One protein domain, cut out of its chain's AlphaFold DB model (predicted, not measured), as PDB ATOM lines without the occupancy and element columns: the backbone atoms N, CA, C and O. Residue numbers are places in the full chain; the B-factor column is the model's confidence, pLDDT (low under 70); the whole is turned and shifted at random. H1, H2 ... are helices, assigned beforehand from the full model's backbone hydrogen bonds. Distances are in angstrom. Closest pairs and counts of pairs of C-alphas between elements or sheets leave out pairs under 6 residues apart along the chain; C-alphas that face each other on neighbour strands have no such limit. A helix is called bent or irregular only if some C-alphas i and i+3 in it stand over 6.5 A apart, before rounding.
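What this domain is: This is residues 11 to 67 of the 72 residues of an uncharacterized protein of marine metagenome (UniProt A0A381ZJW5). A long, loose line of helices: H3 makes the middle of the length, H4 goes on from its last residues at a corner, and beyond its first residues lie the short helix H2 and a loop that folds back into H3. The small helix H1 sits to one side of H3, near Val 50, and residues 61 to 67 stick out at the far end. The printed part has 57 residues with four named helices, H1, H2, H3 and H4 in that order, and no named strand; the class is all helix. The whole is loose, with a radius of gyration of the C-alphas of 14.3 A, and spans 47 by 20 by 15 A, a rod in outline.

Where its parts are: Find C-alpha 11 at (158.946, 168.517, 247.532); there H1 begins, and it covers residues 11 to 15. Look next at residues 27 to 30, which form H2. At C-alpha 38, (142.345, 159.962, 256.481), you reach H3, residues 38 to 54, the longest helix, 23.0 A from first to last C-alpha. Near residue 45 you find a kink of 26 degrees; H3 is only just irregular, with C-alphas 41 and 44 at 6.8 A. H4, residues 57 to 66, runs 14.0 A to C-alpha 66 at (171.825, 176.828, 265.831).

How they stand to each other: Begin at H3, the hub, which touches the three other helices. With residue 50 alone it only just touches H1, with 3 pairs of C-alphas within 8 A; the closest C-alphas are those of Lys 14 and Val 50, 6.5 A apart. With residues 38 to 39 alone it touches H2, and the closest C-alphas, of Thr 29 and Ile 38, are 5.9 A apart. With residues 52 to 53 alone it touches H4 only at the corner by their link, and only just, with 3 pairs of C-alphas within 8 A; the closest C-alphas are those of Asp 52 and Leu 59, 6.8 A apart. H3 and H4 run the same way at a steep tilt of 51 degrees. H1 and H2 are apart, and H4 is apart from both. In the backbones of H1 and H4 each O i to N i+4 pair is within hydrogen-bond range, in H3 11 of 13 are, and H2 is too short for such a pair.

The domain as a whole: The two C-alphas farthest apart are those of Pro 33 and Leu 65, at 47.6 A. The printed part has no cut. The link from H1 to H2, with 11 residues between them, is long, that from H2 to H3, with 7, is short, and that from H3 to H4, with 2, is tight. Residues 61 to 67, of which 61 to 66 belong to H4, stand free. The mean pLDDT of the printed part is 93.6, and no printed residue is under 70.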
ATOM      1  N   PRO A  11     158.963 167.587 248.664       94.75
ATOM      2  CA  PRO A  11     158.946 168.517 247.532       94.75
ATOM      3  C   PRO A  11     157.793 168.245 246.552       94.75
ATOM      4  O   PRO A  11     157.054 169.167 246.206       94.75
ATOM      5  N   ASP A  12     157.594 166.983 246.174       94.38
ATOM      6  CA  ASP A  12     156.568 166.563 245.209       94.38
ATOM      7  C   ASP A  12     155.164 166.769 245.787       94.38
ATOM      8  O   ASP A  12     154.254 167.262 245.123       94.38
ATOM      9  N   ILE A  13     154.989 166.499 247.084       93.38
ATOM     10  CA  ILE A  13     153.729 166.755 247.789       93.38
ATOM     11  C   ILE A  13     153.352 168.237 247.726       93.38
ATOM     12  O   ILE A  13     152.180 168.566 247.514       93.38
ATOM     13  N   LYS A  14     154.323 169.138 247.908       94.38
ATOM     14  CA  LYS A  14     154.097 170.586 247.842       94.38
ATOM     15  C   LYS A  14     153.722 171.034 246.426       94.38
ATOM     16  O   LYS A  14     152.797 171.830 246.282       94.38
ATOM     17  N   ASN A  15     154.455 170.564 245.418       94.06
ATOM     18  CA  ASN A  15     154.411 171.143 244.074       94.06
ATOM     19  C   ASN A  15     153.483 170.391 243.104       94.06
ATOM     20  O   ASN A  15     152.854 171.029 242.267       94.06
ATOM     21  N   GLU A  16     153.380 169.066 243.211       95.06
ATOM     22  CA  GLU A  16     152.737 168.207 242.206       95.06
ATOM     23  C   GLU A  16     151.434 167.571 242.706       95.06
ATOM     24  O   GLU A  16     150.459 167.483 241.967       95.06
ATOM     25  N   HIS A  17     151.366 167.164 243.978       92.19
ATOM     26  CA  HIS A  17     150.213 166.413 244.505       92.19
ATOM     27  C   HIS A  17     149.098 167.281 245.102       92.19
ATOM     28  O   HIS A  17     148.226 166.780 245.812       92.19
ATOM     29  N   GLY A  18     149.119 168.592 244.851       89.81
ATOM     30  CA  GLY A  18     148.020 169.483 245.227       89.81
ATOM     31  C   GLY A  18     147.796 169.637 246.732       89.81
ATOM     32  O   GLY A  18     146.715 170.062 247.143       89.81
ATOM     33  N   SER A  19     148.789 169.331 247.577       91.12
ATOM     34  CA  SER A  19     148.645 169.451 249.039       91.12
ATOM     35  C   SER A  19     148.230 170.859 249.482       91.12
ATOM     36  O   SER A  19     147.449 170.999 250.424       91.12
ATOM     37  N   GLY A  20     148.674 171.892 248.759       90.69
ATOM     38  CA  GLY A  20     148.291 173.286 248.986       90.69
ATOM     39  C   GLY A  20     146.837 173.630 248.633       90.69
ATOM     40  O   GLY A  20     146.363 174.675 249.056       90.69
ATOM     41  N   MET A  21     146.120 172.770 247.901       93.81
ATOM     42  CA  MET A  21     144.717 172.994 247.512       93.81
ATOM     43  C   MET A  21     143.711 172.402 248.505       93.81
ATOM     44  O   MET A  21     142.533 172.750 248.494       93.81
ATOM     45  N   CYS A  22     144.146 171.480 249.363       94.81
ATOM     46  CA  CYS A  22     143.282 170.939 250.403       94.81
ATOM     47  C   CYS A  22     143.012 172.026 251.461       94.81
ATOM     48  O   CYS A  22     143.948 172.681 251.907       94.81
ATOM     49  N   ASN A  23     141.778 172.161 251.949       95.31
ATOM     50  CA  ASN A  23     141.422 173.128 253.004       95.31
ATOM     51  C   ASN A  23     141.132 172.478 254.368       95.31
ATOM     52  O   ASN A  23     140.664 173.146 255.279       95.31
ATOM     53  N   ILE A  24     141.420 171.177 254.523       95.69
ATOM     54  CA  ILE A  24     141.213 170.418 255.776       95.69
ATOM     55  C   ILE A  24     139.742 170.479 256.250       95.69
ATOM     56  O   ILE A  24     139.434 170.440 257.434       95.69
ATOM     57  N   THR A  25     138.798 170.528 255.310       96.94
ATOM     58  CA  THR A  25     137.354 170.513 255.602       96.94
ATOM     59  C   THR A  25     136.828 169.136 256.003       96.94
ATOM     60  O   THR A  25     135.660 169.022 256.335       96.94
ATOM     61  N   ARG A  26     137.675 168.097 255.963       96.19
ATOM     62  CA  ARG A  26     137.330 166.681 256.195       96.19
ATOM     63  C   ARG A  26     136.377 166.052 255.175       96.19
ATOM     64  O   ARG A  26     135.979 164.910 255.364       96.19
ATOM     65  N   CYS A  27     136.164 166.687 254.020       95.56
ATOM     66  CA  CYS A  27     135.304 166.141 252.963       95.56
ATOM     67  C   CYS A  27     135.691 164.721 252.511       95.56
ATOM     68  O   CYS A  27     134.816 163.930 252.184       95.56
ATOM     69  N   CYS A  28     136.984 164.372 252.518       94.88
ATOM     70  CA  CYS A  28     137.445 163.018 252.201       94.88
ATOM     71  C   CYS A  28     137.121 161.999 253.303       94.88
ATOM     72  O   CYS A  28     136.927 160.831 252.990       94.88
ATOM     73  N   THR A  29     137.094 162.420 254.572       97.06
ATOM     74  CA  THR A  29     136.723 161.559 255.705       97.06
ATOM     75  C   THR A  29     135.223 161.264 255.670       97.06
ATOM     76  O   THR A  29     134.827 160.111 255.811       97.06
ATOM     77  N   ASP A  30     134.402 162.285 255.414       96.69
ATOM     78  CA  ASP A  30     132.936 162.200 255.497       96.69
ATOM     79  C   ASP A  30     132.325 161.248 254.461       96.69
ATOM     80  O   ASP A  30     131.304 160.613 254.714       96.69
ATOM     81  N   VAL A  31     132.959 161.136 253.291       97.12
ATOM     82  CA  VAL A  31     132.486 160.294 252.179       97.12
ATOM     83  C   VAL A  31     133.186 158.936 252.107       97.12
ATOM     84  O   VAL A  31     132.901 158.152 251.205       97.12
ATOM     85  N   CYS A  32     134.146 158.660 252.994       96.69
ATOM     86  CA  CYS A  32     134.958 157.455 252.885       96.69
ATOM     87  C   CYS A  32     134.139 156.206 253.260       96.69
ATOM     88  O   CYS A  32     133.689 156.115 254.405       96.69
ATOM     89  N   PRO A  33     133.999 155.210 252.362       97.62
ATOM     90  CA  PRO A  33     133.216 154.001 252.638       97.62
ATOM     91  C   PRO A  33     133.827 153.134 253.747       97.62
ATOM     92  O   PRO A  33     133.110 152.451 254.466       97.62
ATOM     93  N   GLU A  34     135.146 153.209 253.928       97.44
ATOM     94  CA  GLU A  34     135.876 152.476 254.968       97.44
ATOM     95  C   GLU A  34     135.901 153.222 256.313       97.44
ATOM     96  O   GLU A  34     136.549 152.780 257.260       97.44
ATOM     97  N   HIS A  35     135.249 154.389 256.397       94.88
ATOM     98  CA  HIS A  35     135.164 155.229 257.596       94.88
ATOM     99  C   HIS A  35     136.520 155.576 258.244       94.88
ATOM    100  O   HIS A  35     136.614 155.864 259.443       94.88
ATOM    101  N   ILE A  36     137.594 155.600 257.450       96.81
ATOM    102  CA  ILE A  36     138.930 155.945 257.935       96.81
ATOM    103  C   ILE A  36     139.079 157.452 258.148       96.81
ATOM    104  O   ILE A  36     138.650 158.277 257.343       96.81
ATOM    105  N   GLN A  37     139.790 157.825 259.209       96.19
ATOM    106  CA  GLN A  37     140.105 159.220 259.530       96.19
ATOM    107  C   GLN A  37     141.322 159.711 258.723       96.19
ATOM    108  O   GLN A  37     142.363 160.067 259.276       96.19
ATOM    109  N   ILE A  38     141.221 159.669 257.389       95.50
ATOM    110  CA  ILE A  38     142.345 159.962 256.481       95.50
ATOM    111  C   ILE A  38     142.843 161.404 256.604       95.50
ATOM    112  O   ILE A  38     144.046 161.655 256.479       95.50
ATOM    113  N   THR A  39     141.941 162.351 256.875       96.00
ATOM    114  CA  THR A  39     142.323 163.753 257.056       96.00
ATOM    115  C   THR A  39     143.259 163.900 258.253       96.00
ATOM    116  O   THR A  39     144.350 164.443 258.103       96.00
ATOM    117  N   ASP A  40     142.877 163.355 259.407       95.81
ATOM    118  CA  ASP A  40     143.600 163.535 260.666       95.81
ATOM    119  C   ASP A  40     144.858 162.657 260.762       95.81
ATOM    120  O   ASP A  40     145.914 163.134 261.164       95.81
ATOM    121  N   ASN A  41     144.796 161.400 260.310       93.62
ATOM    122  CA  ASN A  41     145.925 160.464 260.417       93.62
ATOM    123  C   ASN A  41     146.888 160.510 259.217       93.62
ATOM    124  O   ASN A  41     148.008 160.000 259.288       93.62
ATOM    125  N   GLY A  42     146.456 161.093 258.096       92.44
ATOM    126  CA  GLY A  42     147.205 161.120 256.841       92.44
ATOM    127  C   GLY A  42     147.525 162.536 256.375       92.44
ATOM    128  O   GLY A  42     148.692 162.931 256.346       92.44
ATOM    129  N   ILE A  43     146.490 163.292 255.993       94.62
ATOM    130  CA  ILE A  43     146.634 164.586 255.307       94.62
ATOM    131  C   ILE A  43     147.261 165.647 256.218       94.62
ATOM    132  O   ILE A  43     148.201 166.315 255.787       94.62
ATOM    133  N   ILE A  44     146.785 165.798 257.459       95.75
ATOM    134  CA  ILE A  44     147.309 166.792 258.410       95.75
ATOM    135  C   ILE A  44     148.807 166.551 258.681       95.75
ATOM    136  O   ILE A  44     149.592 167.446 258.365       95.75
ATOM    137  N   PRO A  45     149.259 165.343 259.085       93.75
ATOM    138  CA  PRO A  45     150.683 165.086 259.297       93.75
ATOM    139  C   PRO A  45     151.543 165.293 258.047       93.75
ATOM    140  O   PRO A  45     152.742 165.551 258.134       93.75
ATOM    141  N   LEU A  46     150.995 165.080 256.847       92.94
ATOM    142  CA  LEU A  46     151.720 165.347 255.602       92.94
ATOM    143  C   LEU A  46     151.871 166.848 255.358       92.94
ATOM    144  O   LEU A  46     152.956 167.295 254.989       92.94
ATOM    145  N   LYS A  47     150.809 167.617 255.595       94.38
ATOM    146  CA  LYS A  47     150.831 169.072 255.470       94.38
ATOM    147  C   LYS A  47     151.736 169.737 256.485       94.38
ATOM    148  O   LYS A  47     152.492 170.613 256.090       94.38
ATOM    149  N   GLU A  48     151.701 169.310 257.742       94.94
ATOM    150  CA  GLU A  48     152.589 169.832 258.785       94.94
ATOM    151  C   GLU A  48     154.053 169.698 258.358       94.94
ATOM    152  O   GLU A  48     154.763 170.693 258.317       94.94
ATOM    153  N   ARG A  49     154.476 168.537 257.836       93.25
ATOM    154  CA  ARG A  49     155.844 168.362 257.304       93.25
ATOM    155  C   ARG A  49     156.194 169.323 256.157       93.25
ATOM    156  O   ARG A  49     157.350 169.729 256.031       93.25
ATOM    157  N   VAL A  50     155.234 169.663 255.291       94.56
ATOM    158  CA  VAL A  50     155.427 170.661 254.220       94.56
ATOM    159  C   VAL A  50     155.538 172.068 254.818       94.56
ATOM    160  O   VAL A  50     156.412 172.840 254.416       94.56
ATOM    161  N   VAL A  51     154.678 172.394 255.786       94.88
ATOM    162  CA  VAL A  51     154.659 173.676 256.504       94.88
ATOM    163  C   VAL A  51     155.963 173.888 257.265       94.88
ATOM    164  O   VAL A  51     156.649 174.873 257.004       94.88
ATOM    165  N   ASP A  52     156.366 172.933 258.093       93.75
ATOM    166  CA  ASP A  52     157.592 172.973 258.892       93.75
ATOM    167  C   ASP A  52     158.836 173.197 258.026       93.75
ATOM    168  O   ASP A  52     159.748 173.944 258.384       93.75
ATOM    169  N   ARG A  53     158.884 172.562 256.848       92.38
ATOM    170  CA  ARG A  53     160.047 172.647 255.959       92.38
ATOM    171  C   ARG A  53     160.125 173.961 255.187       92.38
ATOM    172  O   ARG A  53     161.223 174.490 255.005       92.38
ATOM    173  N   TYR A  54     159.004 174.454 254.663       92.88
ATOM    174  CA  TYR A  54     159.014 175.562 253.699       92.88
ATOM    175  C   TYR A  54     158.463 176.877 254.246       92.88
ATOM    176  O   TYR A  54     158.868 177.943 253.774       92.88
ATOM    177  N   TYR A  55     157.557 176.814 255.217       93.00
ATOM    178  CA  TYR A  55     156.748 177.951 255.642       93.00
ATOM    179  C   TYR A  55     156.999 178.370 257.093       93.00
ATOM    180  O   TYR A  55     156.821 179.549 257.377       93.00
ATOM    181  N   ASP A  56     157.464 177.484 257.982       95.31
ATOM    182  CA  ASP A  56     157.715 177.824 259.389       95.31
ATOM    183  C   ASP A  56     158.925 178.782 259.548       95.31
ATOM    184  O   ASP A  56     160.082 178.394 259.322       95.31
ATOM    185  N   PRO A  57     158.704 180.051 259.949       93.44
ATOM    186  CA  PRO A  57     159.783 181.011 260.152       93.44
ATOM    187  C   PRO A  57     160.586 180.745 261.432       93.44
ATOM    188  O   PRO A  57     161.769 181.093 261.483       93.44
ATOM    189  N   VAL A  58     159.978 180.130 262.448       94.12
ATOM    190  CA  VAL A  58     160.601 179.816 263.738       94.12
ATOM    191  C   VAL A  58     161.611 178.697 263.554       94.12
ATOM    192  O   VAL A  58     162.775 178.878 263.910       94.12
ATOM    193  N   LEU A  59     161.218 177.588 262.918       90.31
ATOM    194  CA  LEU A  59     162.149 176.506 262.587       90.31
ATOM    195  C   LEU A  59     163.284 177.005 261.689       90.31
ATOM    196  O   LEU A  59     164.453 176.713 261.945       90.31
ATOM    197  N   ARG A  60     162.987 177.825 260.673       90.00
ATOM    198  CA  ARG A  60     164.026 178.417 259.809       90.00
ATOM    199  C   ARG A  60     165.004 179.295 260.585       90.00
ATOM    200  O   ARG A  60     166.210 179.222 260.335       90.00
ATOM    201  N   LEU A  61     164.515 180.118 261.511       91.94
ATOM    202  CA  LEU A  61     165.363 180.948 262.365       91.94
ATOM    203  C   LEU A  61     166.196 180.083 263.317       91.94
ATOM    204  O   LEU A  61     167.401 180.302 263.431       91.94
ATOM    205  N   PHE A  62     165.589 179.066 263.927       92.38
ATOM    206  CA  PHE A  62     166.271 178.103 264.784       92.38
ATOM    207  C   PHE A  62     167.419 177.414 264.036       92.38
ATOM    208  O   PHE A  62     168.562 177.465 264.485       92.38
ATOM    209  N   TYR A  63     167.172 176.874 262.839       87.62
ATOM    210  CA  TYR A  63     168.228 176.275 262.021       87.62
ATOM    211  C   TYR A  63     169.304 177.279 261.610       87.62
ATOM    212  O   TYR A  63     170.465 176.899 261.502       87.62
ATOM    213  N   LYS A  64     168.962 178.552 261.388       87.62
ATOM    214  CA  LYS A  64     169.941 179.593 261.047       87.62
ATOM    215  C   LYS A  64     170.836 179.965 262.235       87.62
ATOM    216  O   LYS A  64     172.024 180.187 262.030       87.62
ATOM    217  N   LEU A  65     170.279 180.031 263.443       90.56
ATOM    218  CA  LEU A  65     170.999 180.403 264.667       90.56
ATOM    219  C   LEU A  65     171.795 179.233 265.261       90.56
ATOM    220  O   LEU A  65     172.903 179.433 265.748       90.56
ATOM    221  N   PHE A  66     171.252 178.016 265.195       88.06
ATOM    222  CA  PHE A  66     171.825 176.828 265.831       88.06
ATOM    223  C   PHE A  66     172.515 175.856 264.861       88.06
ATOM    224  O   PHE A  66     173.096 174.873 265.328       88.06
ATOM    225  N   ARG A  67     172.545 176.112 263.537       75.50
ATOM    226  CA  ARG A  67     173.480 175.406 262.632       75.50
ATOM    227  C   ARG A  67     174.910 175.750 263.034       75.50
ATOM    228  O   ARG A  67     175.513 176.688 262.516       75.50
TER     229      ARG A  67